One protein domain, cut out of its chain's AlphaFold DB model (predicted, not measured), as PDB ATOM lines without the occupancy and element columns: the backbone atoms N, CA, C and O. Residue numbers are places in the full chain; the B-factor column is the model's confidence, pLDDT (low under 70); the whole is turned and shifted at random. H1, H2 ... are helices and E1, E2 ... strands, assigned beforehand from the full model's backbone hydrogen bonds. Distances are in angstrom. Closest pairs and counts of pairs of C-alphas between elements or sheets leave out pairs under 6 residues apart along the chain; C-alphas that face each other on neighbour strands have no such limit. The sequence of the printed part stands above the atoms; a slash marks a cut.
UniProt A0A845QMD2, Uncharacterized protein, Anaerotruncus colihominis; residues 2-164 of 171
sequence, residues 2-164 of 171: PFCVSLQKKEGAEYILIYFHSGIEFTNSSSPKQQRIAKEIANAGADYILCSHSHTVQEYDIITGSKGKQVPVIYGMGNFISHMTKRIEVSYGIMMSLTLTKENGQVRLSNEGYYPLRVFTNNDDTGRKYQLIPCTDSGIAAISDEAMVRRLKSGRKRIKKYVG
ATOM      1  N   PRO A   2     124.445 149.646 122.881       71.56
ATOM      2  CA  PRO A   2     124.684 148.727 124.012       71.56
ATOM      3  C   PRO A   2     124.095 147.319 123.818       71.56
ATOM      4  O   PRO A   2     124.728 146.325 124.158       71.56
ATOM      5  N   PHE A   3     122.915 147.239 123.195       73.94
ATOM      6  CA  PHE A   3     122.261 145.977 122.839       73.94
ATOM      7  C   PHE A   3     123.074 145.134 121.845       73.94
ATOM      8  O   PHE A   3     123.150 143.921 121.981       73.94
ATOM      9  N   CYS A   4     123.748 145.763 120.879       83.06
ATOM     10  CA  CYS A   4     124.572 145.037 119.916       83.06
ATOM     11  C   CYS A   4     125.782 144.395 120.605       83.06
ATOM     12  O   CYS A   4     126.100 143.249 120.325       83.06
ATOM     13  N   VAL A   5     126.418 145.100 121.550       85.25
ATOM     14  CA  VAL A   5     127.550 144.556 122.321       85.25
ATOM     15  C   VAL A   5     127.119 143.329 123.123       85.25
ATOM     16  O   VAL A   5     127.802 142.309 123.099       85.25
ATOM     17  N   SER A   6     125.985 143.402 123.824       83.94
ATOM     18  CA  SER A   6     125.508 142.273 124.625       83.94
ATOM     19  C   SER A   6     125.071 141.084 123.767       83.94
ATOM     20  O   SER A   6     125.316 139.948 124.168       83.94
ATOM     21  N   LEU A   7     124.484 141.323 122.590       85.62
ATOM     22  CA  LEU A   7     124.173 140.269 121.624       85.62
ATOM     23  C   LEU A   7     125.433 139.579 121.103       85.62
ATOM     24  O   LEU A   7     125.515 138.361 121.182       85.62
ATOM     25  N   GLN A   8     126.441 140.329 120.653       89.56
ATOM     26  CA  GLN A   8     127.672 139.734 120.116       89.56
ATOM     27  C   GLN A   8     128.368 138.823 121.137       89.56
ATOM     28  O   GLN A   8     128.864 137.761 120.781       89.56
ATOM     29  N   LYS A   9     128.328 139.174 122.429       86.00
ATOM     30  CA  LYS A   9     128.826 138.284 123.491       86.00
ATOM     31  C   LYS A   9     128.056 136.974 123.594       86.00
ATOM     32  O   LYS A   9     128.665 135.940 123.836       86.00
ATOM     33  N   LYS A  10     126.728 137.018 123.455       88.75
ATOM     34  CA  LYS A  10     125.887 135.812 123.484       88.75
ATOM     35  C   LYS A  10     126.166 134.906 122.286       88.75
ATOM     36  O   LYS A  10     126.176 133.697 122.453       88.75
ATOM     37  N   GLU A  11     126.475 135.500 121.136       93.00
ATOM     38  CA  GLU A  11     126.873 134.793 119.911       93.00
ATOM     39  C   GLU A  11     128.337 134.303 119.929       93.00
ATOM     40  O   GLU A  11     128.837 133.795 118.930       93.00
ATOM     41  N   GLY A  12     129.048 134.442 121.055       91.62
ATOM     42  CA  GLY A  12     130.397 133.899 121.227       91.62
ATOM     43  C   GLY A  12     131.538 134.810 120.769       91.62
ATOM     44  O   GLY A  12     132.664 134.337 120.633       91.62
ATOM     45  N   ALA A  13     131.298 136.110 120.551       93.44
ATOM     46  CA  ALA A  13     132.374 137.049 120.232       93.44
ATOM     47  C   ALA A  13     133.404 137.136 121.375       93.44
ATOM     48  O   ALA A  13     133.083 137.530 122.498       93.44
ATOM     49  N   GLU A  14     134.660 136.813 121.060       93.56
ATOM     50  CA  GLU A  14     135.778 136.799 122.016       93.56
ATOM     51  C   GLU A  14     136.408 138.187 122.231       93.56
ATOM     52  O   GLU A  14     137.049 138.424 123.252       93.56
ATOM     53  N   TYR A  15     136.222 139.104 121.276       95.12
ATOM     54  CA  TYR A  15     136.698 140.486 121.335       95.12
ATOM     55  C   TYR A  15     135.755 141.395 120.543       95.12
ATOM     56  O   TYR A  15     135.443 141.116 119.385       95.12
ATOM     57  N   ILE A  16     135.298 142.492 121.146       96.00
ATOM     58  CA  ILE A  16     134.304 143.393 120.558       96.00
ATOM     59  C   ILE A  16     134.904 144.784 120.373       96.00
ATOM     60  O   ILE A  16     134.957 145.594 121.301       96.00
ATOM     61  N   LEU A  17     135.292 145.085 119.136       96.75
ATOM     62  CA  LEU A  17     135.617 146.437 118.701       96.75
ATOM     63  C   LEU A  17     134.353 147.112 118.167       96.75
ATOM     64  O   LEU A  17     133.704 146.602 117.255       96.75
ATOM     65  N   ILE A  18     134.013 148.277 118.713       96.88
ATOM     66  CA  ILE A  18     132.881 149.075 118.246       96.88
ATOM     67  C   ILE A  18     133.381 150.293 117.492       96.88
ATOM     68  O   ILE A  18     134.116 151.104 118.041       96.88
ATOM     69  N   TYR A  19     132.904 150.458 116.264       96.06
ATOM     70  CA  TYR A  19     132.976 151.724 115.553       96.06
ATOM     71  C   TYR A  19     131.632 152.450 115.661       96.06
ATOM     72  O   TYR A  19     130.581 151.846 115.439       96.06
ATOM     73  N   PHE A  20     131.642 153.742 115.985       92.69
ATOM     74  CA  PHE A  20     130.436 154.568 115.943       92.69
ATOM     75  C   PHE A  20     130.698 155.924 115.287       92.69
ATOM     76  O   PHE A  20     131.781 156.489 115.390       92.69
ATOM     77  N   HIS A  21     129.693 156.445 114.585       94.69
ATOM     78  CA  HIS A  21     129.794 157.695 113.836       94.69
ATOM     79  C   HIS A  21     129.055 158.808 114.589       94.69
ATOM     80  O   HIS A  21     127.824 158.831 114.607       94.69
ATOM     81  N   SER A  22     129.782 159.678 115.293       94.44
ATOM     82  CA  SER A  22     129.207 160.711 116.164       94.44
ATOM     83  C   SER A  22     130.220 161.804 116.483       94.44
ATOM     84  O   SER A  22     131.421 161.557 116.537       94.44
ATOM     85  N   GLY A  23     129.731 163.008 116.764       93.19
ATOM     86  CA  GLY A  23     130.538 164.140 117.198       93.19
ATOM     87  C   GLY A  23     130.009 165.457 116.671       93.19
ATOM     88  O   GLY A  23     128.891 165.524 116.170       93.19
ATOM     89  N   ILE A  24     130.815 166.499 116.824       95.81
ATOM     90  CA  ILE A  24     130.563 167.807 116.225       95.81
ATOM     91  C   ILE A  24     131.615 167.986 115.135       95.81
ATOM     92  O   ILE A  24     132.802 167.755 115.373       95.81
ATOM     93  N   GLU A  25     131.184 168.349 113.931       94.94
ATOM     94  CA  GLU A  25     132.113 168.604 112.835       94.94
ATOM     95  C   GLU A  25     133.118 169.698 113.212       94.94
ATOM     96  O   GLU A  25     132.785 170.718 113.815       94.94
ATOM     97  N   PHE A  26     134.370 169.480 112.822       94.75
ATOM     98  CA  PHE A  26     135.471 170.429 112.942       94.75
ATOM     99  C   PHE A  26     135.930 170.738 114.376       94.75
ATOM    100  O   PHE A  26     136.612 171.740 114.587       94.75
ATOM    101  N   THR A  27     135.636 169.874 115.356       95.38
ATOM    102  CA  THR A  27     136.152 170.006 116.733       95.38
ATOM    103  C   THR A  27     137.264 168.998 117.020       95.38
ATOM    104  O   THR A  27     137.146 167.821 116.698       95.38
ATOM    105  N   ASN A  28     138.359 169.415 117.656       95.81
ATOM    106  CA  ASN A  28     139.462 168.511 118.030       95.81
ATOM    107  C   ASN A  28     139.318 167.883 119.427       95.81
ATOM    108  O   ASN A  28     140.270 167.288 119.925       95.81
ATOM    109  N   SER A  29     138.153 168.034 120.054       97.00
ATOM    110  CA  SER A  29     137.838 167.435 121.350       97.00
ATOM    111  C   SER A  29     136.466 166.789 121.292       97.00
ATOM    112  O   SER A  29     135.556 167.329 120.642       97.00
ATOM    113  N   SER A  30     136.324 165.646 121.958       97.75
ATOM    114  CA  SER A  30     135.052 164.940 122.018       97.75
ATOM    115  C   SER A  30     133.971 165.764 122.723       97.75
ATOM    116  O   SER A  30     134.212 166.524 123.661       97.75
ATOM    117  N   SER A  31     132.740 165.628 122.241       97.75
ATOM    118  CA  SER A  31     131.561 166.228 122.865       97.75
ATOM    119  C   SER A  31     131.093 165.406 124.075       97.75
ATOM    120  O   SER A  31     131.249 164.179 124.078       97.75
ATOM    121  N   PRO A  32     130.380 166.013 125.042       97.44
ATOM    122  CA  PRO A  32     129.773 165.272 126.154       97.44
ATOM    123  C   PRO A  32     128.873 164.114 125.693       97.44
ATOM    124  O   PRO A  32     128.809 163.062 126.328       97.44
ATOM    125  N   LYS A  33     128.206 164.268 124.539       96.25
ATOM    126  CA  LYS A  33     127.399 163.207 123.923       96.25
ATOM    127  C   LYS A  33     128.260 162.032 123.447       96.25
ATOM    128  O   LYS A  33     127.878 160.889 123.687       96.25
ATOM    129  N   GLN A  34     129.395 162.288 122.788       96.94
ATOM    130  CA  GLN A  34     130.333 161.232 122.384       96.94
ATOM    131  C   GLN A  34     130.871 160.481 123.605       96.94
ATOM    132  O   GLN A  34     130.827 159.252 123.616       96.94
ATOM    133  N   GLN A  35     131.300 161.204 124.643       97.94
ATOM    134  CA  GLN A  35     131.817 160.618 125.886       97.94
ATOM    135  C   GLN A  35     130.770 159.740 126.582       97.94
ATOM    136  O   GLN A  35     131.058 158.603 126.959       97.94
ATOM    137  N   ARG A  36     129.520 160.216 126.678       97.12
ATOM    138  CA  ARG A  36     128.409 159.434 127.241       97.12
ATOM    139  C   ARG A  36     128.159 158.143 126.460       97.12
ATOM    140  O   ARG A  36     128.058 157.080 127.064       97.12
ATOM    141  N   ILE A  37     128.101 158.217 125.128       96.12
ATOM    142  CA  ILE A  37     127.891 157.039 124.271       96.12
ATOM    143  C   ILE A  37     129.046 156.039 124.429       96.12
ATOM    144  O   ILE A  37     128.802 154.843 124.584       96.12
ATOM    145  N   ALA A  38     130.295 156.510 124.435       97.06
ATOM    146  CA  ALA A  38     131.458 155.651 124.637       97.06
ATOM    147  C   ALA A  38     131.422 154.968 126.016       97.06
ATOM    148  O   ALA A  38     131.675 153.767 126.116       97.06
ATOM    149  N   LYS A  39     130.999 155.686 127.066       97.50
ATOM    150  CA  LYS A  39     130.787 155.116 128.402       97.50
ATOM    151  C   LYS A  39     129.707 154.034 128.417       97.50
ATOM    152  O   LYS A  39     129.915 152.986 129.021       97.50
ATOM    153  N   GLU A  40     128.577 154.247 127.748       96.25
ATOM    154  CA  GLU A  40     127.511 153.241 127.624       96.25
ATOM    155  C   GLU A  40     127.994 151.980 126.883       96.25
ATOM    156  O   GLU A  40     127.699 150.860 127.302       96.25
ATOM    157  N   ILE A  41     128.785 152.147 125.818       95.94
ATOM    158  CA  ILE A  41     129.390 151.043 125.056       95.94
ATOM    159  C   ILE A  41     130.411 150.273 125.912       95.94
ATOM    160  O   ILE A  41     130.382 149.040 125.951       95.94
ATOM    161  N   ALA A  42     131.276 150.982 126.644       96.81
ATOM    162  CA  ALA A  42     132.236 150.380 127.569       96.81
ATOM    163  C   ALA A  42     131.532 149.622 128.707       96.81
ATOM    164  O   ALA A  42     131.936 148.519 129.066       96.81
ATOM    165  N   ASN A  43     130.431 150.165 129.232       96.19
ATOM    166  CA  ASN A  43     129.600 149.525 130.255       96.19
ATOM    167  C   ASN A  43     128.902 148.250 129.751       96.19
ATOM    168  O   ASN A  43     128.837 147.258 130.473       96.19
ATOM    169  N   ALA A  44     128.448 148.234 128.492       94.75
ATOM    170  CA  ALA A  44     127.949 147.018 127.837       94.75
ATOM    171  C   ALA A  44     129.066 145.972 127.611       94.75
ATOM    172  O   ALA A  44     128.823 144.773 127.433       94.75
ATOM    173  N   GLY A  45     130.316 146.424 127.692       94.25
ATOM    174  CA  GLY A  45     131.509 145.608 127.798       94.25
ATOM    175  C   GLY A  45     132.197 145.346 126.468       94.25
ATOM    176  O   GLY A  45     132.710 144.244 126.283       94.25
ATOM    177  N   ALA A  46     132.221 146.348 125.591       96.00
ATOM    178  CA  ALA A  46     133.157 146.393 124.475       96.00
ATOM    179  C   ALA A  46     134.615 146.243 124.956       96.00
ATOM    180  O   ALA A  46     134.930 146.411 126.140       96.00
ATOM    181  N   ASP A  47     135.499 145.890 124.036       96.88
ATOM    182  CA  ASP A  47     136.940 145.766 124.255       96.88
ATOM    183  C   ASP A  47     137.709 146.974 123.721       96.88
ATOM    184  O   ASP A  47     138.721 147.349 124.301       96.88
ATOM    185  N   TYR A  48     137.207 147.600 122.656       97.94
ATOM    186  CA  TYR A  48     137.812 148.775 122.036       97.94
ATOM    187  C   TYR A  48     136.738 149.635 121.375       97.94
ATOM    188  O   TYR A  48     135.749 149.110 120.854       97.94
ATOM    189  N   ILE A  49     136.931 150.952 121.360       98.25
ATOM    190  CA  ILE A  49     135.997 151.890 120.742       98.25
ATOM    191  C   ILE A  49     136.726 152.799 119.739       98.25
ATOM    192  O   ILE A  49     137.694 153.482 120.060       98.25
ATOM    193  N   LEU A  50     136.231 152.838 118.506       98.06
ATOM    194  CA  LEU A  50     136.649 153.763 117.457       98.06
ATOM    195  C   LEU A  50     135.503 154.719 117.130       98.06
ATOM    196  O   LEU A  50     134.348 154.308 117.020       98.06
ATOM    197  N   CYS A  51     135.821 155.991 116.928       97.00
ATOM    198  CA  CYS A  51     134.841 156.986 116.529       97.00
ATOM    199  C   CYS A  51     135.367 157.891 115.414       97.00
ATOM    200  O   CYS A  51     136.569 158.066 115.195       97.00
ATOM    201  N   SER A  52     134.436 158.416 114.633       94.19
ATOM    202  CA  SER A  52     134.650 159.379 113.555       94.19
ATOM    203  C   SER A  52     133.367 160.180 113.358       94.19
ATOM    204  O   SER A  52     132.363 159.850 113.981       94.19
ATOM    205  N   HIS A  53     133.425 161.210 112.505       95.56
ATOM    206  CA  HIS A  53     132.353 162.137 112.075       95.56
ATOM    207  C   HIS A  53     132.838 163.585 112.168       95.56
ATOM    208  O   HIS A  53     132.553 164.389 111.294       95.56
ATOM    209  N   SER A  54     133.662 163.912 113.170       95.38
ATOM    210  CA  SER A  54     134.157 165.280 113.364       95.38
ATOM    211  C   SER A  54     135.036 165.796 112.212       95.38
ATOM    212  O   SER A  54     135.371 166.977 112.183       95.38
ATOM    213  N   HIS A  55     135.444 164.928 111.275       95.69
ATOM    214  CA  HIS A  55     136.418 165.206 110.211       95.69
ATOM    215  C   HIS A  55     137.781 165.695 110.723       95.69
ATOM    216  O   HIS A  55     138.606 166.186 109.958       95.69
ATOM    217  N   THR A  56     138.039 165.531 112.016       96.25
ATOM    218  CA  THR A  56     139.225 166.002 112.731       96.25
ATOM    219  C   THR A  56     139.737 164.912 113.660       96.25
ATOM    220  O   THR A  56     138.988 164.039 114.103       96.25
ATOM    221  N   VAL A  57     141.030 164.959 113.965       97.81
ATOM    222  CA  VAL A  57     141.611 164.090 114.989       97.81
ATOM    223  C   VAL A  57     141.199 164.599 116.371       97.81
ATOM    224  O   VAL A  57     141.334 165.799 116.640       97.81
ATOM    225  N   GLN A  58     140.704 163.695 117.211       98.25
ATOM    226  CA  GLN A  58     140.339 163.934 118.610       98.25
ATOM    227  C   GLN A  58     141.148 163.007 119.529       98.25
ATOM    228  O   GLN A  58     141.953 162.196 119.064       98.25
ATOM    229  N   GLU A  59     140.964 163.160 120.833       98.25
ATOM    230  CA  GLU A  59     141.731 162.476 121.861       98.25
ATOM    231  C   GLU A  59     141.527 160.959 121.895       98.25
ATOM    232  O   GLU A  59     140.448 160.435 121.589       98.25
ATOM    233  N   TYR A  60     142.605 160.269 122.273       98.56
ATOM    234  CA  TYR A  60     142.564 158.902 122.768       98.56
ATOM    235  C   TYR A  60     142.384 158.940 124.284       98.56
ATOM    236  O   TYR A  60     143.050 159.714 124.974       98.56
ATOM    237  N   ASP A  61     141.524 158.074 124.798       97.75
ATOM    238  CA  ASP A  61     141.260 157.945 126.224       97.75
ATOM    239  C   ASP A  61     141.038 156.475 126.602       97.75
ATOM    240  O   ASP A  61     140.859 155.612 125.740       97.75
ATOM    241  N   ILE A  62     141.045 156.181 127.899       97.81
ATOM    242  CA  ILE A  62     140.738 154.862 128.444       97.81
ATOM    243  C   ILE A  62     139.567 155.005 129.413       97.81
ATOM    244  O   ILE A  62     139.665 155.626 130.469       97.81
ATOM    245  N   ILE A  63     138.442 154.383 129.066       97.06
ATOM    246  CA  ILE A  63     137.221 154.428 129.866       97.06
ATOM    247  C   ILE A  63     137.141 153.190 130.758       97.06
ATOM    248  O   ILE A  63     137.137 152.060 130.276       97.06
ATOM    249  N   THR A  64     136.948 153.388 132.060       97.62
ATOM    250  CA  THR A  64     136.599 152.297 132.985       97.62
ATOM    251  C   THR A  64     135.132 151.885 132.804       97.62
ATOM    252  O   THR A  64     134.240 152.671 133.113       97.62
ATOM    253  N   GLY A  65     134.837 150.674 132.331       94.75
ATOM    254  CA  GLY A  65     133.474 150.127 132.225       94.75
ATOM    255  C   GLY A  65     132.885 149.634 133.561       94.75
ATOM    256  O   GLY A  65     133.556 149.629 134.591       94.75
ATOM    257  N   SER A  66     131.637 149.143 133.545       87.75
ATOM    258  CA  SER A  66     130.852 148.724 134.731       87.75
ATOM    259  C   SER A  66     131.472 147.633 135.613       87.75
ATOM    260  O   SER A  66     130.997 147.411 136.720       87.75
ATOM    261  N   LYS A  67     132.507 146.935 135.135       89.00
ATOM    262  CA  LYS A  67     133.224 145.876 135.868       89.00
ATOM    263  C   LYS A  67     134.706 146.207 136.088       89.00
ATOM    264  O   LYS A  67     135.527 145.304 136.177       89.00
ATOM    265  N   GLY A  68     135.073 147.488 136.059       94.25
ATOM    266  CA  GLY A  68     136.465 147.938 136.202       94.25
ATOM    267  C   GLY A  68     137.337 147.750 134.953       94.25
ATOM    268  O   GLY A  68     138.466 148.235 134.915       94.25
ATOM    269  N   LYS A  69     136.812 147.092 133.910       94.62
ATOM    270  CA  LYS A  69     137.508 146.877 132.637       94.62
ATOM    271  C   LYS A  69     137.906 148.213 132.008       94.62
ATOM    272  O   LYS A  69     137.047 149.064 131.798       94.62
ATOM    273  N   GLN A  70     139.183 148.357 131.683       97.31
ATOM    274  CA  GLN A  70     139.716 149.484 130.925       97.31
ATOM    275  C   GLN A  70     139.408 149.283 129.436       97.31
ATOM    276  O   GLN A  70     139.716 148.227 128.885       97.31
ATOM    277  N   VAL A  71     138.759 150.260 128.804       97.88
ATOM    278  CA  VAL A  71     138.331 150.200 127.400       97.88
ATOM    279  C   VAL A  71     138.916 151.398 126.653       97.88
ATOM    280  O   VAL A  71     138.465 152.523 126.888       97.88
ATOM    281  N   PRO A  72     139.898 151.188 125.760       98.19
ATOM    282  CA  PRO A  72     140.430 152.244 124.910       98.19
ATOM    283  C   PRO A  72     139.362 152.851 124.002       98.19
ATOM    284  O   PRO A  72     138.512 152.142 123.450       98.19
ATOM    285  N   VAL A  73     139.439 154.163 123.804       98.38
ATOM    286  CA  VAL A  73     138.605 154.909 122.866       98.38
ATOM    287  C   VAL A  73     139.439 155.923 122.093       98.38
ATOM    288  O   VAL A  73     140.235 156.647 122.676       98.38
ATOM    289  N   ILE A  74     139.226 156.022 120.782       98.38
ATOM    290  CA  ILE A  74     139.603 157.206 119.995       98.38
ATOM    291  C   ILE A  74     138.328 157.909 119.537       98.38
ATOM    292  O   ILE A  74     137.491 157.309 118.858       98.38
ATOM    293  N   TYR A  75     138.156 159.177 119.907       98.25
ATOM    294  CA  TYR A  75     136.900 159.893 119.652       98.25
ATOM    295  C   TYR A  75     136.760 160.440 118.224       98.25
ATOM    296  O   TYR A  75     135.646 160.676 117.758       98.25
ATOM    297  N   GLY A  76     137.867 160.579 117.501       97.50
ATOM    298  CA  GLY A  76     137.867 161.079 116.135       97.50
ATOM    299  C   GLY A  76     139.173 160.751 115.436       97.50
ATOM    300  O   GLY A  76     140.246 161.124 115.904       97.50
ATOM    301  N   MET A  77     139.081 160.059 114.301       97.50
ATOM    302  CA  MET A  77     140.252 159.641 113.523       97.50
ATOM    303  C   MET A  77     140.636 160.629 112.413       97.50
ATOM    304  O   MET A  77     141.619 160.411 111.711       97.50
ATOM    305  N   GLY A  78     139.905 161.735 112.254       96.31
ATOM    306  CA  GLY A  78     140.111 162.677 111.155       96.31
ATOM    307  C   GLY A  78     139.770 162.096 109.784       96.31
ATOM    308  O   GLY A  78     138.954 161.184 109.665       96.31
ATOM    309  N   ASN A  79     140.372 162.658 108.739       94.25
ATOM    310  CA  ASN A  79     140.129 162.237 107.363       94.25
ATOM    311  C   ASN A  79     141.241 161.313 106.857       94.25
ATOM    312  O   ASN A  79     142.424 161.621 106.995       94.25
ATOM    313  N   PHE A  80     140.847 160.222 106.198       91.50
ATOM    314  CA  PHE A  80     141.766 159.339 105.474       91.50
ATOM    315  C   PHE A  80     141.954 159.798 104.018       91.50
ATOM    316  O   PHE A  80     143.073 159.930 103.545       91.50
ATOM    317  N   ILE A  81     140.863 160.131 103.324       86.75
ATOM    318  CA  ILE A  81     140.847 160.800 102.015       86.75
ATOM    319  C   ILE A  81     139.700 161.811 102.055       86.75
ATOM    320  O   ILE A  81     138.621 161.494 102.552       86.75
ATOM    321  N   SER A  82     139.920 163.039 101.584       83.00
ATOM    322  CA  SER A  82     138.891 164.081 101.624       83.00
ATOM    323  C   SER A  82     139.142 165.185 100.604       83.00
ATOM    324  O   SER A  82     140.289 165.537 100.326       83.00
ATOM    325  N   HIS A  83     138.056 165.768 100.093       84.50
ATOM    326  CA  HIS A  83     138.099 166.999  99.304       84.50
ATOM    327  C   HIS A  83     137.918 168.268 100.154       84.50
ATOM    328  O   HIS A  83     137.951 169.376  99.621       84.50
ATOM    329  N   MET A  84     137.734 168.131 101.472       81.69
ATOM    330  CA  MET A  84     137.539 169.267 102.366       81.69
ATOM    331  C   MET A  84     138.844 170.060 102.521       81.69
ATOM    332  O   MET A  84     139.786 169.609 103.166       81.69
ATOM    333  N   THR A  85     138.889 171.261 101.949       80.75
ATOM    334  CA  THR A  85     140.077 172.140 101.954       80.75
ATOM    335  C   THR A  85     139.924 173.390 102.806       80.75
ATOM    336  O   THR A  85     140.905 174.074 103.078       80.75
ATOM    337  N   LYS A  86     138.697 173.713 103.230       82.25
ATOM    338  CA  LYS A  86     138.378 175.006 103.856       82.25
ATOM    339  C   LYS A  86     138.962 175.185 105.262       82.25
ATOM    340  O   LYS A  86     138.953 176.295 105.778       82.25
ATOM    341  N   ARG A  87     139.429 174.107 105.900       86.44
ATOM    342  CA  ARG A  87     139.954 174.100 107.272       86.44
ATOM    343  C   ARG A  87     141.249 173.294 107.329       86.44
ATOM    344  O   ARG A  87     141.400 172.297 106.627       86.44
ATOM    345  N   ILE A  88     142.196 173.707 108.163       87.50
ATOM    346  CA  ILE A  88     143.466 172.979 108.285       87.50
ATOM    347  C   ILE A  88     143.293 171.703 109.112       87.50
ATOM    348  O   ILE A  88     143.972 170.708 108.875       87.50
ATOM    349  N   GLU A  89     142.356 171.709 110.054       88.81
ATOM    350  CA  GLU A  89     142.055 170.614 110.973       88.81
ATOM    351  C   GLU A  89     141.576 169.360 110.232       88.81
ATOM    352  O   GLU A  89     141.881 168.248 110.659       88.81
ATOM    353  N   VAL A  90     140.898 169.540 109.092       91.56
ATOM    354  CA  VAL A  90     140.382 168.448 108.249       91.56
ATOM    355  C   VAL A  90     141.422 167.872 107.289       91.56
ATOM    356  O   VAL A  90     141.150 166.894 106.596       91.56
ATOM    357  N   SER A  91     142.621 168.462 107.246       93.50
ATOM    358  CA  SER A  91     143.749 167.946 106.462       93.50
ATOM    359  C   SER A  91     144.499 166.820 107.177       93.50
ATOM    360  O   SER A  91     145.512 166.355 106.660       93.50
ATOM    361  N   TYR A  92     144.073 166.416 108.375       95.19
ATOM    362  CA  TYR A  92     144.766 165.421 109.186       95.19
ATOM    363  C   TYR A  92     143.877 164.221 109.475       95.19
ATOM    364  O   TYR A  92     142.657 164.342 109.600       95.19
ATOM    365  N   GLY A  93     144.525 163.080 109.654       96.50
ATOM    366  CA  GLY A  93     143.894 161.863 110.125       96.50
ATOM    367  C   GLY A  93     144.888 160.978 110.850       96.50
ATOM    368  O   GLY A  93     146.084 161.275 110.921       96.50
ATOM    369  N   ILE A  94     144.384 159.876 111.380       97.44
ATOM    370  CA  ILE A  94     145.199 158.788 111.893       97.44
ATOM    371  C   ILE A  94     144.700 157.468 111.323       97.44
ATOM    372  O   ILE A  94     143.504 157.274 111.122       97.44
ATOM    373  N   MET A  95     145.629 156.553 111.079       97.06
ATOM    374  CA  MET A  95     145.317 155.163 110.777       97.06
ATOM    375  C   MET A  95     145.696 154.323 111.988       97.06
ATOM    376  O   MET A  95     146.873 154.244 112.342       97.06
ATOM    377  N   MET A  96     144.694 153.736 112.632       97.38
ATOM    378  CA  MET A  96     144.888 152.856 113.781       97.38
ATOM    379  C   MET A  96     145.489 151.525 113.332       97.38
ATOM    380  O   MET A  96     145.093 150.972 112.310       97.38
ATOM    381  N   SER A  97     146.424 151.002 114.117       97.31
ATOM    382  CA  SER A  97     147.010 149.677 113.943       97.31
ATOM    383  C   SER A  97     146.836 148.913 115.243       97.31
ATOM    384  O   SER A  97     147.409 149.287 116.266       97.31
ATOM    385  N   LEU A  98     146.044 147.847 115.193       97.50
ATOM    386  CA  LEU A  98     145.699 147.011 116.336       97.50
ATOM    387  C   LEU A  98     146.100 145.569 116.024       97.50
ATOM    388  O   LEU A  98     145.776 145.058 114.953       97.50
ATOM    389  N   THR A  99     146.787 144.908 116.951       97.69
ATOM    390  CA  THR A  99     147.175 143.500 116.816       97.69
ATOM    391  C   THR A  99     146.481 142.677 117.886       97.69
ATOM    392  O   THR A  99     146.789 142.801 119.075       97.69
ATOM    393  N   LEU A 100     145.567 141.809 117.465       97.00
ATOM    394  CA  LEU A 100     144.921 140.839 118.342       97.00
ATOM    395  C   LEU A 100     145.696 139.520 118.306       97.00
ATOM    396  O   LEU A 100     146.021 139.026 117.227       97.00
ATOM    397  N   THR A 101     145.978 138.947 119.471       97.31
ATOM    398  CA  THR A 101     146.532 137.593 119.599       97.31
ATOM    399  C   THR A 101     145.551 136.701 120.335       97.31
ATOM    400  O   THR A 101     144.783 137.172 121.174       97.31
ATOM    401  N   LYS A 102     145.568 135.405 120.014       96.12
ATOM    402  CA  LYS A 102     144.804 134.382 120.725       96.12
ATOM    403  C   LYS A 102     145.771 133.410 121.386       96.12
ATOM    404  O   LYS A 102     146.493 132.700 120.695       96.12
ATOM    405  N   GLU A 103     145.772 133.382 122.711       93.62
ATOM    406  CA  GLU A 103     146.629 132.514 123.527       93.62
ATOM    407  C   GLU A 103     145.759 131.829 124.583       93.62
ATOM    408  O   GLU A 103     144.909 132.473 125.193       93.62
ATOM    409  N   ASN A 104     145.922 130.515 124.775       91.94
ATOM    410  CA  ASN A 104     145.127 129.715 125.724       91.94
ATOM    411  C   ASN A 104     143.601 129.891 125.573       91.94
ATOM    412  O   ASN A 104     142.861 129.884 126.552       91.94
ATOM    413  N   GLY A 105     143.127 130.080 124.337       89.56
ATOM    414  CA  GLY A 105     141.705 130.285 124.048       89.56
ATOM    415  C   GLY A 105     141.173 131.684 124.372       89.56
ATOM    416  O   GLY A 105     139.974 131.893 124.256       89.56
ATOM    417  N   GLN A 106     142.029 132.644 124.737       90.88
ATOM    418  CA  GLN A 106     141.635 134.024 125.015       90.88
ATOM    419  C   GLN A 106     142.192 134.977 123.954       90.88
ATOM    420  O   GLN A 106     143.400 135.014 123.712       90.88
ATOM    421  N   VAL A 107     141.311 135.769 123.335       95.69
ATOM    422  CA  VAL A 107     141.701 136.854 122.424       95.69
ATOM    423  C   VAL A 107     142.038 138.107 123.233       95.69
ATOM    424  O   VAL A 107     141.252 138.541 124.074       95.69
ATOM    425  N   ARG A 108     143.200 138.711 122.974       94.25
ATOM    426  CA  ARG A 108     143.656 139.946 123.626       94.25
ATOM    427  C   ARG A 108     144.286 140.915 122.636       94.25
ATOM    428  O   ARG A 108     144.878 140.508 121.639       94.25
ATOM    429  N   LEU A 109     144.205 142.206 122.943       96.12
ATOM    430  CA  LEU A 109     144.979 143.233 122.254       96.12
ATOM    431  C   LEU A 109     146.431 143.159 122.734       96.12
ATOM    432  O   LEU A 109     146.723 143.431 123.894       96.12
ATOM    433  N   SER A 110     147.327 142.744 121.845       95.75
ATOM    434  CA  SER A 110     148.759 142.589 122.131       95.75
ATOM    435  C   SER A 110     149.571 143.838 121.792       95.75
ATOM    436  O   SER A 110     150.621 144.070 122.386       95.75
ATOM    437  N   ASN A 111     149.094 144.639 120.837       96.81
ATOM    438  CA  ASN A 111     149.752 145.864 120.413       96.81
ATOM    439  C   ASN A 111     148.727 146.858 119.867       96.81
ATOM    440  O   ASN A 111     147.782 146.471 119.173       96.81
ATOM    441  N   GLU A 112     148.955 148.137 120.139       97.44
ATOM    442  CA  GLU A 112     148.175 149.240 119.597       97.44
ATOM    443  C   GLU A 112     149.062 150.436 119.260       97.44
ATOM    444  O   GLU A 112     150.101 150.698 119.877       97.44
ATOM    445  N   GLY A 113     148.631 151.186 118.256       98.12
ATOM    446  CA  GLY A 113     149.242 152.444 117.889       98.12
ATOM    447  C   GLY A 113     148.543 153.078 116.702       98.12
ATOM    448  O   GLY A 113     147.536 152.577 116.201       98.12
ATOM    449  N   TYR A 114     149.094 154.191 116.238       98.12
ATOM    450  CA  TYR A 114     148.554 154.901 115.088       98.12
ATOM    451  C   TYR A 114     149.645 155.458 114.179       98.12
ATOM    452  O   TYR A 114     150.707 155.889 114.635       98.12
ATOM    453  N   TYR A 115     149.346 155.515 112.886       97.69
ATOM    454  CA  TYR A 115     150.111 156.270 111.904       97.69
ATOM    455  C   TYR A 115     149.486 157.658 111.742       97.69
ATOM    456  O   TYR A 115     148.292 157.745 111.446       97.69
ATOM    457  N   PRO A 116     150.241 158.751 111.939       97.44
ATOM    458  CA  PRO A 116     149.742 160.096 111.702       97.44
ATOM    459  C   PRO A 116     149.694 160.360 110.199       97.44
ATOM    460  O   PRO A 116     150.650 160.065 109.484       97.44
ATOM    461  N   LEU A 117     148.617 160.957 109.711       96.12
ATOM    462  CA  LEU A 117     148.391 161.146 108.286       96.12
ATOM    463  C   LEU A 117     148.067 162.601 107.966       96.12
ATOM    464  O   LEU A 117     147.401 163.297 108.737       96.12
ATOM    465  N   ARG A 118     148.508 163.047 106.791       93.88
ATOM    466  CA  ARG A 118     148.084 164.315 106.205       93.88
ATOM    467  C   ARG A 118     147.498 164.083 104.820       93.88
ATOM    468  O   ARG A 118     148.140 163.471 103.971       93.88
ATOM    469  N   VAL A 119     146.301 164.616 104.605       91.62
ATOM    470  CA  VAL A 119     145.611 164.648 103.317       91.62
ATOM    471  C   VAL A 119     146.027 165.915 102.568       91.62
ATOM    472  O   VAL A 119     145.946 167.028 103.095       91.62
ATOM    473  N   PHE A 120     146.466 165.748 101.328       87.25
ATOM    474  CA  PHE A 120     146.798 166.806 100.386       87.25
ATOM    475  C   PHE A 120     145.822 166.751  99.221       87.25
ATOM    476  O   PHE A 120     145.759 165.761  98.501       87.25
ATOM    477  N   THR A 121     145.068 167.820  98.991       81.31
ATOM    478  CA  THR A 121     144.171 167.898  97.830       81.31
ATOM    479  C   THR A 121     144.913 168.161  96.525       81.31
ATOM    480  O   THR A 121     144.433 167.742  95.477       81.31
ATOM    481  N   ASN A 122     146.101 168.757  96.606       80.44
ATOM    482  CA  ASN A 122     147.123 168.746  95.569       80.44
ATOM    483  C   ASN A 122     148.479 168.482  96.226       80.44
ATOM    484  O   ASN A 122     148.789 169.110  97.245       80.44
ATOM    485  N   ASN A 123     149.248 167.545  95.681       71.50
ATOM    486  CA  ASN A 123     150.646 167.356  96.042       71.50
ATOM    487  C   ASN A 123     151.523 167.842  94.885       71.50
ATOM    488  O   ASN A 123     151.553 167.202  93.837       71.50
ATOM    489  N   ASP A 124     152.239 168.940  95.105       71.12
ATOM    490  CA  ASP A 124     153.067 169.588  94.090       71.12
ATOM    491  C   ASP A 124     154.293 168.729  93.706       71.12
ATOM    492  O   ASP A 124     154.670 168.717  92.538       71.12
ATOM    493  N   ASP A 125     154.812 167.893  94.619       67.12
ATOM    494  CA  ASP A 125     155.952 166.986  94.364       67.12
ATOM    495  C   ASP A 125     155.602 165.838  93.412       67.12
ATOM    496  O   ASP A 125     156.456 165.296  92.718       67.12
ATOM    497  N   THR A 126     154.336 165.417  93.405       71.94
ATOM    498  CA  THR A 126     153.891 164.241  92.631       71.94
ATOM    499  C   THR A 126     152.857 164.575  91.562       71.94
ATOM    500  O   THR A 126     152.468 163.692  90.797       71.94
ATOM    501  N   GLY A 127     152.335 165.803  91.549       72.75
ATOM    502  CA  GLY A 127     151.230 166.250  90.697       72.75
ATOM    503  C   GLY A 127     149.879 165.569  90.963       72.75
ATOM    504  O   GLY A 127     148.921 165.806  90.228       72.75
ATOM    505  N   ARG A 128     149.765 164.695  91.976       77.00
ATOM    506  CA  ARG A 128     148.527 163.941  92.241       77.00
ATOM    507  C   ARG A 128     147.607 164.685  93.206       77.00
ATOM    508  O   ARG A 128     148.047 165.337  94.153       77.00
ATOM    509  N   LYS A 129     146.303 164.487  93.015       82.75
ATOM    510  CA  LYS A 129     145.250 165.004  93.896       82.75
ATOM    511  C   LYS A 129     144.865 163.987  94.970       82.75
ATOM    512  O   LYS A 129     144.971 162.784  94.750       82.75
ATOM    513  N   TYR A 130     144.394 164.493  96.108       83.94
ATOM    514  CA  TYR A 130     143.893 163.704  97.246       83.94
ATOM    515  C   TYR A 130     144.894 162.667  97.783       83.94
ATOM    516  O   TYR A 130     144.522 161.551  98.137       83.94
ATOM    517  N   GLN A 131     146.175 163.037  97.844       87.75
ATOM    518  CA  GLN A 131     147.201 162.166  98.397       87.75
ATOM    519  C   GLN A 131     147.174 162.131  99.916       87.75
ATOM    520  O   GLN A 131     147.084 163.159 100.586       87.75
ATOM    521  N   LEU A 132     147.354 160.928 100.443       89.88
ATOM    522  CA  LEU A 132     147.571 160.684 101.850       89.88
ATOM    523  C   LEU A 132     149.050 160.420 102.091       89.88
ATOM    524  O   LEU A 132     149.625 159.522 101.481       89.88
ATOM    525  N   ILE A 133     149.659 161.191 102.986       91.88
ATOM    526  CA  ILE A 133     151.083 161.058 103.279       91.88
ATOM    527  C   ILE A 133     151.263 160.836 104.775       91.88
ATOM    528  O   ILE A 133     150.809 161.665 105.578       91.88
ATOM    529  N   PRO A 134     151.912 159.725 105.171       94.56
ATOM    530  CA  PRO A 134     152.274 159.499 106.554       94.56
ATOM    531  C   PRO A 134     153.171 160.621 107.060       94.56
ATOM    532  O   PRO A 134     154.236 160.898 106.516       94.56
ATOM    533  N   CYS A 135     152.783 161.242 108.166       96.06
ATOM    534  CA  CYS A 135     153.645 162.167 108.887       96.06
ATOM    535  C   CYS A 135     154.676 161.398 109.737       96.06
ATOM    536  O   CYS A 135     155.023 161.872 110.816       96.06
ATOM    537  N   THR A 136     155.133 160.213 109.325       95.88
ATOM    538  CA  THR A 136     156.175 159.411 109.994       95.88
ATOM    539  C   THR A 136     157.572 159.865 109.584       95.88
ATOM    540  O   THR A 136     157.707 160.761 108.754       95.88
ATOM    541  N   ASP A 137     158.625 159.360 110.229       94.31
ATOM    542  CA  ASP A 137     159.997 159.769 109.890       94.31
ATOM    543  C   ASP A 137     160.357 159.344 108.467       94.31
ATOM    544  O   ASP A 137     160.841 160.163 107.693       94.31
ATOM    545  N   SER A 138     159.996 158.114 108.099       92.56
ATOM    546  CA  SER A 138     160.099 157.592 106.736       92.56
ATOM    547  C   SER A 138     159.282 158.415 105.735       92.56
ATOM    548  O   SER A 138     159.806 158.820 104.701       92.56
ATOM    549  N   GLY A 139     158.026 158.735 106.066       91.44
ATOM    550  CA  GLY A 139     157.154 159.532 105.203       91.44
ATOM    551  C   GLY A 139     157.647 160.964 104.994       91.44
ATOM    552  O   GLY A 139     157.470 161.510 103.915       91.44
ATOM    553  N   ILE A 140     158.306 161.565 105.990       94.06
ATOM    554  CA  ILE A 140     158.921 162.893 105.858       94.06
ATOM    555  C   ILE A 140     160.234 162.826 105.074       94.06
ATOM    556  O   ILE A 140     160.480 163.705 104.257       94.06
ATOM    557  N   ALA A 141     161.068 161.811 105.309       92.69
ATOM    558  CA  ALA A 141     162.350 161.654 104.622       92.69
ATOM    559  C   ALA A 141     162.197 161.384 103.114       92.69
ATOM    560  O   ALA A 141     163.116 161.656 102.352       92.69
ATOM    561  N   ALA A 142     161.039 160.878 102.684       90.94
ATOM    562  CA  ALA A 142     160.717 160.649 101.277       90.94
ATOM    563  C   ALA A 142     160.352 161.929 100.494       90.94
ATOM    564  O   ALA A 142     160.133 161.856  99.288       90.94
ATOM    565  N   ILE A 143     160.246 163.083 101.163       91.00
ATOM    566  CA  ILE A 143     159.795 164.348 100.573       91.00
ATOM    567  C   ILE A 143     160.976 165.300 100.417       91.00
ATOM    568  O   ILE A 143     161.706 165.550 101.377       91.00
ATOM    569  N   SER A 144     161.136 165.849  99.211       88.94
ATOM    570  CA  SER A 144     162.219 166.790  98.896       88.94
ATOM    571  C   SER A 144     161.803 168.251  99.093       88.94
ATOM    572  O   SER A 144     162.643 169.071  99.456       88.94
ATOM    573  N   ASP A 145     160.520 168.590  98.913       89.62
ATOM    574  CA  ASP A 145     160.039 169.959  99.109       89.62
ATOM    575  C   ASP A 145     160.016 170.360 100.594       89.62
ATOM    576  O   ASP A 145     159.332 169.778 101.447       89.62
ATOM    577  N   GLU A 146     160.758 171.416 100.924       91.56
ATOM    578  CA  GLU A 146     160.898 171.867 102.305       91.56
ATOM    579  C   GLU A 146     159.591 172.395 102.913       91.56
ATOM    580  O   GLU A 146     159.360 172.261 104.122       91.56
ATOM    581  N   ALA A 147     158.728 173.029 102.114       90.75
ATOM    582  CA  ALA A 147     157.455 173.550 102.598       90.75
ATOM    583  C   ALA A 147     156.523 172.400 102.992       90.75
ATOM    584  O   ALA A 147     155.853 172.454 104.031       90.75
ATOM    585  N   MET A 148     156.532 171.325 102.219       90.12
ATOM    586  CA  MET A 148     155.814 170.097 102.477       90.12
ATOM    587  C   MET A 148     156.366 169.370 103.705       90.12
ATOM    588  O   MET A 148     155.588 169.015 104.597       90.12
ATOM    589  N   VAL A 149     157.691 169.272 103.846       93.81
ATOM    590  CA  VAL A 149     158.343 168.765 105.067       93.81
ATOM    591  C   VAL A 149     157.893 169.558 106.300       93.81
ATOM    592  O   VAL A 149     157.494 168.964 107.310       93.81
ATOM    593  N   ARG A 150     157.874 170.900 106.239       95.00
ATOM    594  CA  ARG A 150     157.367 171.751 107.336       95.00
ATOM    595  C   ARG A 150     155.898 171.450 107.659       95.00
ATOM    596  O   ARG A 150     155.533 171.337 108.834       95.00
ATOM    597  N   ARG A 151     155.053 171.269 106.639       93.25
ATOM    598  CA  ARG A 151     153.621 170.938 106.785       93.25
ATOM    599  C   ARG A 151     153.390 169.559 107.408       93.25
ATOM    600  O   ARG A 151     152.465 169.426 108.214       93.25
ATOM    601  N   LEU A 152     154.209 168.560 107.074       95.25
ATOM    602  CA  LEU A 152     154.158 167.217 107.665       95.25
ATOM    603  C   LEU A 152     154.628 167.225 109.125       95.25
ATOM    604  O   LEU A 152     153.935 166.695 109.993       95.25
ATOM    605  N   LYS A 153     155.744 167.904 109.432       96.69
ATOM    606  CA  LYS A 153     156.235 168.075 110.814       96.69
ATOM    607  C   LYS A 153     155.204 168.792 111.696       96.69
ATOM    608  O   LYS A 153     154.929 168.358 112.816       96.69
ATOM    609  N   SER A 154     154.587 169.856 111.177       96.06
ATOM    610  CA  SER A 154     153.504 170.582 111.856       96.06
ATOM    611  C   SER A 154     152.266 169.703 112.066       96.06
ATOM    612  O   SER A 154     151.715 169.665 113.168       96.06
ATOM    613  N   GLY A 155     151.874 168.933 111.045       95.00
ATOM    614  CA  GLY A 155     150.780 167.964 111.128       95.00
ATOM    615  C   GLY A 155     151.010 166.918 112.213       95.00
ATOM    616  O   GLY A 155     150.168 166.757 113.092       95.00
ATOM    617  N   ARG A 156     152.198 166.299 112.240       96.62
ATOM    618  CA  ARG A 156     152.602 165.361 113.298       96.62
ATOM    619  C   ARG A 156     152.457 165.973 114.691       96.62
ATOM    620  O   ARG A 156     151.890 165.339 115.578       96.62
ATOM    621  N   LYS A 157     152.957 167.198 114.896       96.56
ATOM    622  CA  LYS A 157     152.875 167.889 116.195       96.56
ATOM    623  C   LYS A 157     151.420 168.123 116.617       96.56
ATOM    624  O   LYS A 157     151.091 167.916 117.781       96.56
ATOM    625  N   ARG A 158     150.553 168.523 115.681       96.06
ATOM    626  CA  ARG A 158     149.114 168.717 115.926       96.06
ATOM    627  C   ARG A 158     148.416 167.408 116.280       96.06
ATOM    628  O   ARG A 158     147.747 167.356 117.300       96.06
ATOM    629  N   ILE A 159     148.628 166.356 115.492       97.38
ATOM    630  CA  ILE A 159     148.042 165.033 115.742       97.38
ATOM    631  C   ILE A 159     148.445 164.533 117.132       97.38
ATOM    632  O   ILE A 159     147.570 164.208 117.925       97.38
ATOM    633  N   LYS A 160     149.741 164.576 117.477       97.00
ATOM    634  CA  LYS A 160     150.217 164.197 118.819       97.00
ATOM    635  C   LYS A 160     149.563 165.012 119.935       97.00
ATOM    636  O   LYS A 160     149.232 164.453 120.973       97.00
ATOM    637  N   LYS A 161     149.381 166.322 119.727       97.06
ATOM    638  CA  LYS A 161     148.709 167.198 120.695       97.06
ATOM    639  C   LYS A 161     147.266 166.749 120.950       97.06
ATOM    640  O   LYS A 161     146.847 166.782 122.097       97.06
ATOM    641  N   TYR A 162     146.522 166.394 119.903       97.25
ATOM    642  CA  TYR A 162     145.110 166.030 120.032       97.25
ATOM    643  C   TYR A 162     144.920 164.609 120.546       97.25
ATOM    644  O   TYR A 162     144.182 164.427 121.500       97.25
ATOM    645  N   VAL A 163     145.621 163.629 119.965       97.44
ATOM    646  CA  VAL A 163     145.522 162.218 120.373       97.44
ATOM    647  C   VAL A 163     145.990 162.022 121.818       97.44
ATOM    648  O   VAL A 163     145.431 161.200 122.534       97.44
ATOM    649  N   GLY A 164     146.991 162.786 122.260       95.56
ATOM    650  CA  GLY A 164     147.603 162.630 123.576       95.56
ATOM    651  C   GLY A 164     148.752 161.617 123.582       95.56
ATOM    652  O   GLY A 164     149.150 161.072 122.551       95.56
TER     653      GLY A 164
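This is residues 2 to 164 of the 171 residues of an uncharacterized protein of Anaerotruncus colihominis (UniProt A0A845QMD2). A small, strongly twisted sheet of four strands, E1, E2, E4 and E3, has H2 packed on one face, while a long twisted ribbon, the hairpin E5 and E6, runs past on the side away from H2. At one end of the ribbon E7 joins as a third strand and H4 packs slantwise over this second sheet, with the short H3 near E7; H1 lies at the far end of H2. The printed part has 163 residues with four named helices and seven named strands, in the order H1 E1 H2 E2 E3 E4 E5 E6 E7 H3 H4, and its class is mixed, helices and strands. The first sheet, in the order E1 E2 E4 E3, is mixed, and the second, E5 E6 E7, is antiparallel throughout. The whole is compact, with a radius of gyration of the C-alphas of 17.6 A and spans of 53 by 36 by 24 A.

The four-strand sheet is made of E1, residues 17 to 21, E2, residues 48 to 52, E4, residues 70 to 74, and E3, residues 60 to 64. H2, residues 32 to 44, is 18.4 A long from first to last C-alpha. H1, residues 2 to 10, begins at C-alpha 2 at (124.684, 148.727, 124.012) and is 13.0 A long. E5, residues 92 to 103, is 35.9 A long. E6, residues 106 to 122, is the longest strand; it begins at C-alpha 106 at (141.635, 134.024, 125.015), spans 45.9 A and bends by 52 degrees at residue 111. E7 is residues 129 to 134 and H3 residues 137 to 141. H4, residues 146 to 163, is 25.6 A long and ends at C-alpha 163 at (145.522, 162.218, 120.373).

In the four-strand sheet E1 and E2 are parallel, at 19 degrees, with N 18 and O 48 within hydrogen-bond range at 2.9 A. E2 and E4 are parallel too, at 19 degrees, with N 49 and O 72 at 2.9 A. E4 and E3 form an antiparallel hairpin, at 152 degrees, with N 71 and O 63 at 2.8 A. E1, H2 and E2 are a strand-helix-strand unit, two parallel neighbours with a helix between, and its crossover is right-handed. H2 is on one face of this sheet, two layers; the C-alphas of Ala 42 and Val 71, the closest of H2 and E4, are 6.1 A apart. H1 is not on the sheet but touches H2 at residues 40 to 44 alone, at a shallow tilt of 22 degrees, the same way; Pro 2 and Ala 44 have the closest C-alphas, 5.3 A apart. E5, E6 and E7 are a meander, each strand the antiparallel neighbour of the one before. In the hairpin E5 and E6, N 97 and O 113 are 2.8 A apart; in the hairpin E6 and E7, N 120 and O 131 are 2.8 A apart. H4 is on this strongly twisted sheet, again two layers, at a height over the sheet of 9.1 A, and runs slantwise to the strands, at 55 degrees to E5 on the local plane. Pro 116 and Arg 156 have the closest C-alphas of E6 and H4, 6.2 A apart. H3 only grazes the sheet with residues 139 to 140, and only just touches H4, with 3 pairs of C-alphas within 8 A, Ile 140 and Val 149 closest at 6.0 A. E5 and E6 are apart from E1, E2, E3 and E4, while the C-alphas of Tyr 60 in E3 and Val 163 in H4 come to 5.0 A. In H1, H2, H3 and H4 every O i to N i+4 pair is within hydrogen-bond range.

The two C-alphas farthest apart, those of Lys 10 and Glu 146, are 54.5 A from each other. The printed part has no cut. The link from E4 to E5, residues 75 to 91, is long. The mean pLDDT of the printed part is 92.8, and residue 125 alone is under 70.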